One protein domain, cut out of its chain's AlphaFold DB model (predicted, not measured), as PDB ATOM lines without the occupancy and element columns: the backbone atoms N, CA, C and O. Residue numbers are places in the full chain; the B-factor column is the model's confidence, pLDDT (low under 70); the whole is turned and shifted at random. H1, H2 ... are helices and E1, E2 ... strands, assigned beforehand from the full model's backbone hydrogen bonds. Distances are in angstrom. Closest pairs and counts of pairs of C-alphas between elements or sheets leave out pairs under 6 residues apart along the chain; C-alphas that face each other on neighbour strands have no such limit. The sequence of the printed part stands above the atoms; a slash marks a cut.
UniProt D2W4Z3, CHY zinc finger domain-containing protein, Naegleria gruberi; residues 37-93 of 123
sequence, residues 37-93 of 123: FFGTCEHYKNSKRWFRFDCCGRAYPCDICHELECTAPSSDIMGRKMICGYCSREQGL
ATOM      1  N   PHE A  37     204.584 157.519 239.279       87.81
ATOM      2  CA  PHE A  37     205.824 156.914 239.793       87.81
ATOM      3  C   PHE A  37     206.709 156.250 238.715       87.81
ATOM      4  O   PHE A  37     207.531 155.376 239.000       87.81
ATOM      5  N   PHE A  38     206.572 156.662 237.451       89.69
ATOM      6  CA  PHE A  38     207.180 156.014 236.285       89.69
ATOM      7  C   PHE A  38     206.795 154.533 236.143       89.69
ATOM      8  O   PHE A  38     207.568 153.727 235.627       89.69
ATOM      9  N   GLY A  39     205.622 154.160 236.644       89.56
ATOM     10  CA  GLY A  39     205.082 152.815 236.545       89.56
ATOM     11  C   GLY A  39     205.699 151.786 237.495       89.56
ATOM     12  O   GLY A  39     205.520 150.598 237.256       89.56
ATOM     13  N   THR A  40     206.404 152.197 238.552       94.00
ATOM     14  CA  THR A  40     206.780 151.261 239.631       94.00
ATOM     15  C   THR A  40     205.612 150.932 240.540       94.00
ATOM     16  O   THR A  40     204.738 151.766 240.755       94.00
ATOM     17  N   CYS A  41     205.680 149.752 241.149       93.06
ATOM     18  CA  CYS A  41     204.865 149.359 242.294       93.06
ATOM     19  C   CYS A  41     205.752 149.052 243.507       93.06
ATOM     20  O   CYS A  41     206.985 149.041 243.407       93.06
ATOM     21  N   GLU A  42     205.120 148.785 244.647       93.12
ATOM     22  CA  GLU A  42     205.801 148.420 245.893       93.12
ATOM     23  C   GLU A  42     206.555 147.095 245.785       93.12
ATOM     24  O   GLU A  42     207.648 146.977 246.342       93.12
ATOM     25  N   HIS A  43     206.028 146.152 244.998       93.12
ATOM     26  CA  HIS A  43     206.672 144.871 244.730       93.12
ATOM     27  C   HIS A  43     207.955 145.068 243.911       93.12
ATOM     28  O   HIS A  43     209.042 144.675 244.331       93.12
ATOM     29  N   TYR A  44     207.862 145.739 242.755       91.56
ATOM     30  CA  TYR A  44     208.969 145.902 241.805       91.56
ATOM     31  C   TYR A  44     209.404 147.365 241.663       91.56
ATOM     32  O   TYR A  44     209.229 147.997 240.620       91.56
ATOM     33  N   LYS A  45     210.075 147.888 242.695       91.75
ATOM     34  CA  LYS A  45     210.576 149.281 242.766       91.75
ATOM     35  C   LYS A  45     211.603 149.649 241.685       91.75
ATOM     36  O   LYS A  45     211.838 150.827 241.418       91.75
ATOM     37  N   ASN A  46     212.213 148.651 241.050       91.50
ATOM     38  CA  ASN A  46     213.214 148.838 239.996       91.50
ATOM     39  C   ASN A  46     212.672 148.598 238.581       91.50
ATOM     40  O   ASN A  46     213.396 148.840 237.613       91.50
ATOM     41  N   SER A  47     211.420 148.143 238.458       93.44
ATOM     42  CA  SER A  47     210.762 147.906 237.175       93.44
ATOM     43  C   SER A  47     209.923 149.112 236.784       93.44
ATOM     44  O   SER A  47     209.070 149.571 237.534       93.44
ATOM     45  N   LYS A  48     210.148 149.615 235.575       95.44
ATOM     46  CA  LYS A  48     209.374 150.703 234.962       95.44
ATOM     47  C   LYS A  48     208.483 150.163 233.848       95.44
ATOM     48  O   LYS A  48     208.262 150.825 232.835       95.44
ATOM     49  N   ARG A  49     208.034 148.917 234.002       94.25
ATOM     50  CA  ARG A  49     207.211 148.198 233.032       94.25
ATOM     51  C   ARG A  49     205.848 147.916 233.607       94.25
ATOM     52  O   ARG A  49     205.745 147.490 234.747       94.25
ATOM     53  N   TRP A  50     204.835 148.091 232.776       93.88
ATOM     54  CA  TRP A  50     203.508 147.548 233.019       93.88
ATOM     55  C   TRP A  50     203.241 146.461 231.994       93.88
ATOM     56  O   TRP A  50     203.473 146.674 230.809       93.88
ATOM     57  N   PHE A  51     202.768 145.304 232.418       92.56
ATOM     58  CA  PHE A  51     202.473 144.174 231.549       92.56
ATOM     59  C   PHE A  51     200.999 144.191 231.197       92.56
ATOM     60  O   PHE A  51     200.161 144.378 232.076       92.56
ATOM     61  N   ARG A  52     200.674 144.011 229.913       90.62
ATOM     62  CA  ARG A  52     199.288 143.816 229.488       90.62
ATOM     63  C   ARG A  52     198.982 142.328 229.518       90.62
ATOM     64  O   ARG A  52     199.407 141.618 228.616       90.62
ATOM     65  N   PHE A  53     198.248 141.886 230.526       88.12
ATOM     66  CA  PHE A  53     197.916 140.480 230.712       88.12
ATOM     67  C   PHE A  53     196.860 140.051 229.700       88.12
ATOM     68  O   PHE A  53     195.851 140.736 229.523       88.12
ATOM     69  N   ASP A  54     197.094 138.929 229.022       84.94
ATOM     70  CA  ASP A  54     196.186 138.445 227.978       84.94
ATOM     71  C   ASP A  54     194.905 137.828 228.574       84.94
ATOM     72  O   ASP A  54     193.867 137.846 227.918       84.94
ATOM     73  N   CYS A  55     194.932 137.378 229.837       82.81
ATOM     74  CA  CYS A  55     193.766 136.819 230.536       82.81
ATOM     75  C   CYS A  55     192.621 137.833 230.734       82.81
ATOM     76  O   CYS A  55     191.454 137.491 230.572       82.81
ATOM     77  N   CYS A  56     192.938 139.090 231.058       83.19
ATOM     78  CA  CYS A  56     191.948 140.132 231.354       83.19
ATOM     79  C   CYS A  56     192.062 141.368 230.445       83.19
ATOM     80  O   CYS A  56     191.237 142.283 230.514       83.19
ATOM     81  N   GLY A  57     193.100 141.440 229.606       83.62
ATOM     82  CA  GLY A  57     193.376 142.552 228.693       83.62
ATOM     83  C   GLY A  57     193.809 143.858 229.372       83.62
ATOM     84  O   GLY A  57     194.029 144.865 228.680       83.62
ATOM     85  N   ARG A  58     193.928 143.867 230.705       87.25
ATOM     86  CA  ARG A  58     194.323 145.022 231.525       87.25
ATOM     87  C   ARG A  58     195.838 145.079 231.702       87.25
ATOM     88  O   ARG A  58     196.545 144.104 231.454       87.25
ATOM     89  N   ALA A  59     196.334 146.256 232.075       89.81
ATOM     90  CA  ALA A  59     197.754 146.485 232.293       89.81
ATOM     91  C   ALA A  59     198.047 146.693 233.779       89.81
ATOM     92  O   ALA A  59     197.405 147.539 234.396       89.81
ATOM     93  N   TYR A  60     199.039 145.974 234.303       91.44
ATOM     94  CA  TYR A  60     199.461 146.050 235.703       91.44
ATOM     95  C   TYR A  60     200.987 146.186 235.807       91.44
ATOM     96  O   TYR A  60     201.702 145.695 234.931       91.44
ATOM     97  N   PRO A  61     201.522 146.829 236.860       92.38
ATOM     98  CA  PRO A  61     202.967 147.021 237.038       92.38
ATOM     99  C   PRO A  61     203.747 145.717 237.293       92.38
ATOM    100  O   PRO A  61     204.950 145.656 237.045       92.38
ATOM    101  N   CYS A  62     203.084 144.678 237.800       91.06
ATOM    102  CA  CYS A  62     203.643 143.341 238.002       91.06
ATOM    103  C   CYS A  62     202.521 142.293 238.057       91.06
ATOM    104  O   CYS A  62     201.341 142.644 238.087       91.06
ATOM    105  N   ASP A  63     202.924 141.030 238.057       89.38
ATOM    106  CA  ASP A  63     202.115 139.835 238.311       89.38
ATOM    107  C   ASP A  63     201.418 139.866 239.678       89.38
ATOM    108  O   ASP A  63     200.206 139.699 239.737       89.38
ATOM    109  N   ILE A  64     202.128 140.229 240.748       90.12
ATOM    110  CA  ILE A  64     201.545 140.312 242.098       90.12
ATOM    111  C   ILE A  64     200.413 141.353 242.137       90.12
ATOM    112  O   ILE A  64     199.337 141.109 242.672       90.12
ATOM    113  N   CYS A  65     200.608 142.519 241.508       90.06
ATOM    114  CA  CYS A  65     199.540 143.521 241.390       90.06
ATOM    115  C   CYS A  65     198.365 143.035 240.536       90.06
ATOM    116  O   CYS A  65     197.240 143.474 240.752       90.06
ATOM    117  N   HIS A  66     198.618 142.173 239.553       89.88
ATOM    118  CA  HIS A  66     197.562 141.576 238.750       89.88
ATOM    119  C   HIS A  66     196.733 140.589 239.581       89.88
ATOM    120  O   HIS A  66     195.511 140.679 239.553       89.88
ATOM    121  N   GLU A  67     197.368 139.707 240.352       86.62
ATOM    122  CA  GLU A  67     196.683 138.721 241.202       86.62
ATOM    123  C   GLU A  67     195.820 139.369 242.290       86.62
ATOM    124  O   GLU A  67     194.727 138.891 242.576       86.62
ATOM    125  N   LEU A  68     196.269 140.493 242.857       88.50
ATOM    126  CA  LEU A  68     195.516 141.211 243.891       88.50
ATOM    127  C   LEU A  68     194.235 141.880 243.365       88.50
ATOM    128  O   LEU A  68     193.276 142.030 244.117       88.50
ATOM    129  N   GLU A  69     194.207 142.304 242.097       84.56
ATOM    130  CA  GLU A  69     193.063 143.030 241.520       84.56
ATOM    131  C   GLU A  69     192.225 142.204 240.532       84.56
ATOM    132  O   GLU A  69     191.095 142.585 240.207       84.56
ATOM    133  N   CYS A  70     192.762 141.111 239.988       80.81
ATOM    134  CA  CYS A  70     192.090 140.309 238.975       80.81
ATOM    135  C   CYS A  70     191.436 139.071 239.594       80.81
ATOM    136  O   CYS A  70     192.106 138.177 240.087       80.81
ATOM    137  N   THR A  71     190.109 138.995 239.497       72.62
ATOM    138  CA  THR A  71     189.310 137.842 239.943       72.62
ATOM    139  C   THR A  71     189.204 136.729 238.895       72.62
ATOM    140  O   THR A  71     188.576 135.702 239.152       72.62
ATOM    141  N   ALA A  72     189.761 136.931 237.695       69.69
ATOM    142  CA  ALA A  72     189.806 135.899 236.665       69.69
ATOM    143  C   ALA A  72     190.790 134.795 237.088       69.69
ATOM    144  O   ALA A  72     191.799 135.123 237.714       69.69
ATOM    145  N   PRO A  73     190.542 133.513 236.743       62.62
ATOM    146  CA  PRO A  73     191.466 132.433 237.067       62.62
ATOM    147  C   PRO A  73     192.839 132.784 236.494       62.62
ATOM    148  O   PRO A  73     193.017 132.903 235.280       62.62
ATOM    149  N   SER A  74     193.779 133.032 237.399       58.94
ATOM    150  CA  SER A  74     195.108 133.581 237.156       58.94
ATOM    151  C   SER A  74     196.043 132.540 236.547       58.94
ATOM    152  O   SER A  74     197.156 132.354 237.018       58.94
ATOM    153  N   SER A  75     195.608 131.834 235.502       54.84
ATOM    154  CA  SER A  75     196.532 131.017 234.723       54.84
ATOM    155  C   SER A  75     197.552 131.961 234.093       54.84
ATOM    156  O   SER A  75     197.148 132.877 233.373       54.84
ATOM    157  N   ASP A  76     198.823 131.730 234.406       58.12
ATOM    158  CA  ASP A  76     200.076 132.471 234.200       58.12
ATOM    159  C   ASP A  76     200.376 133.006 232.783       58.12
ATOM    160  O   ASP A  76     201.514 132.985 232.308       58.12
ATOM    161  N   ILE A  77     199.380 133.510 232.054       67.06
ATOM    162  CA  ILE A  77     199.565 134.074 230.722       67.06
ATOM    163  C   ILE A  77     200.116 135.489 230.882       67.06
ATOM    164  O   ILE A  77     199.413 136.501 230.766       67.06
ATOM    165  N   MET A  78     201.415 135.547 231.178       69.62
ATOM    166  CA  MET A  78     202.180 136.778 231.177       69.62
ATOM    167  C   MET A  78     202.077 137.428 229.797       69.62
ATOM    168  O   MET A  78     202.320 136.814 228.756       69.62
ATOM    169  N   GLY A  79     201.710 138.705 229.807       69.75
ATOM    170  CA  GLY A  79     201.521 139.489 228.600       69.75
ATOM    171  C   GLY A  79     202.749 139.522 227.702       69.75
ATOM    172  O   GLY A  79     203.825 139.947 228.124       69.75
ATOM    173  N   ARG A  80     202.574 139.219 226.410       81.88
ATOM    174  CA  ARG A  80     203.632 139.409 225.391       81.88
ATOM    175  C   ARG A  80     203.971 140.887 225.140       81.88
ATOM    176  O   ARG A  80     204.935 141.198 224.438       81.88
ATOM    177  N   LYS A  81     203.156 141.806 225.667       91.75
ATOM    178  CA  LYS A  81     203.262 143.258 225.481       91.75
ATOM    179  C   LYS A  81     203.424 143.966 226.819       91.75
ATOM    180  O   LYS A  81     202.779 143.616 227.807       91.75
ATOM    181  N   MET A  82     204.230 145.020 226.810       93.38
ATOM    182  CA  MET A  82     204.441 145.904 227.948       93.38
ATOM    183  C   MET A  82     204.208 147.367 227.578       93.38
ATOM    184  O   MET A  82     204.361 147.773 226.429       93.38
ATOM    185  N   ILE A  83     203.890 148.180 228.575       94.88
ATOM    186  CA  ILE A  83     203.784 149.631 228.494       94.88
ATOM    187  C   ILE A  83     204.987 150.229 229.225       94.88
ATOM    188  O   ILE A  83     205.304 149.856 230.357       94.88
ATOM    189  N   CYS A  84     205.682 151.145 228.556       96.06
ATOM    190  CA  CYS A  84     206.816 151.870 229.117       96.06
ATOM    191  C   CYS A  84     206.353 152.875 230.177       96.06
ATOM    192  O   CYS A  84     205.598 153.791 229.863       96.06
ATOM    193  N   GLY A  85     206.887 152.794 231.391       95.00
ATOM    194  CA  GLY A  85     206.562 153.723 232.470       95.00
ATOM    195  C   GLY A  85     207.047 155.161 232.272       95.00
ATOM    196  O   GLY A  85     206.565 156.062 232.948       95.00
ATOM    197  N   TYR A  86     207.963 155.417 231.330       95.25
ATOM    198  CA  TYR A  86     208.469 156.769 231.050       95.25
ATOM    199  C   TYR A  86     207.700 157.530 229.976       95.25
ATOM    200  O   TYR A  86     207.699 158.754 229.992       95.25
ATOM    201  N   CYS A  87     207.125 156.825 229.006       94.25
ATOM    202  CA  CYS A  87     206.471 157.462 227.862       94.25
ATOM    203  C   CYS A  87     205.102 156.860 227.544       94.25
ATOM    204  O   CYS A  87     204.529 157.179 226.506       94.25
ATOM    205  N   SER A  88     204.611 155.941 228.376       94.19
ATOM    206  CA  SER A  88     203.289 155.321 228.275       94.19
ATOM    207  C   SER A  88     202.973 154.690 226.913       94.19
ATOM    208  O   SER A  88     201.818 154.592 226.509       94.19
ATOM    209  N   ARG A  89     204.007 154.261 226.174       93.62
ATOM    210  CA  ARG A  89     203.864 153.579 224.879       93.62
ATOM    211  C   ARG A  89     203.916 152.071 225.062       93.62
ATOM    212  O   ARG A  89     204.747 151.567 225.818       93.62
ATOM    213  N   GLU A  90     203.036 151.380 224.349       94.25
ATOM    214  CA  GLU A  90     202.980 149.920 224.298       94.25
ATOM    215  C   GLU A  90     204.012 149.375 223.299       94.25
ATOM    216  O   GLU A  90     204.160 149.906 222.199       94.25
ATOM    217  N   GLN A  91     204.726 148.321 223.686       94.25
ATOM    218  CA  GLN A  91     205.771 147.649 222.910       94.25
ATOM    219  C   GLN A  91     205.895 146.172 223.320       94.25
ATOM    220  O   GLN A  91     205.247 145.730 224.271       94.25
ATOM    221  N   GLY A  92     206.720 145.400 222.609       94.31
ATOM    222  CA  GLY A  92     207.107 144.051 223.040       94.31
ATOM    223  C   GLY A  92     207.975 144.077 224.301       94.31
ATOM    224  O   GLY A  92     208.490 145.128 224.679       94.31
ATOM    225  N   LEU A  93     208.130 142.932 224.965       91.25
ATOM    226  CA  LEU A  93     208.993 142.820 226.142       91.25
ATOM    227  C   LEU A  93     210.445 143.171 225.806       91.25
ATOM    228  O   LEU A  93     211.063 142.561 224.939       91.25
TER     229      LEU A  93
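This is residues 37 to 93 of the 123 residues of the protein "CHY zinc finger domain-containing protein" of Naegleria gruberi (UniProt D2W4Z3). Little regular structure: a small antiparallel sheet, E1 - E2 - E3, and one short helix, H1, set off from it, with loops making most of the rest. The 57 printed residues run E1, H1, E2, E3; the class is mixed, with 18 residues in named elements. The whole is compact, radius of gyration of the C-alphas 10.6 A, spanning 30 by 23 by 13 A.

Residues 37 to 48 hold no named element. E1, residues 49 to 52, begins at C-alpha 49 (207.211, 148.198, 233.032) and spans 9.7 A. H1, residues 63 to 69, spans 10.1 A; E2, residues 81 to 84, 10.0 A; E3, residues 90 to 92, 7.3 A, ending at C-alpha 92 (207.107, 144.051, 223.040).

E1 and E2 are antiparallel at 145 degrees, with N 83 and O 50 2.7 A apart. Hairpin E2 and E3 has N 82 and O 91 at 2.8 A. Residues 51 to 52 of E1 also pair antiparallel with residues 59 to 60. H1 is only just not on the sheet, with 4 pairs of C-alphas within 10 A; 2 of its 3 O i to N i+4 pairs are within hydrogen-bond range.

The C-alphas farthest apart, of Pro 73 and Cys 87, are 30.6 A apart. The printed part has no cut. The link from H1 to E2 is long; residues 72 to 79 have pLDDT under 70.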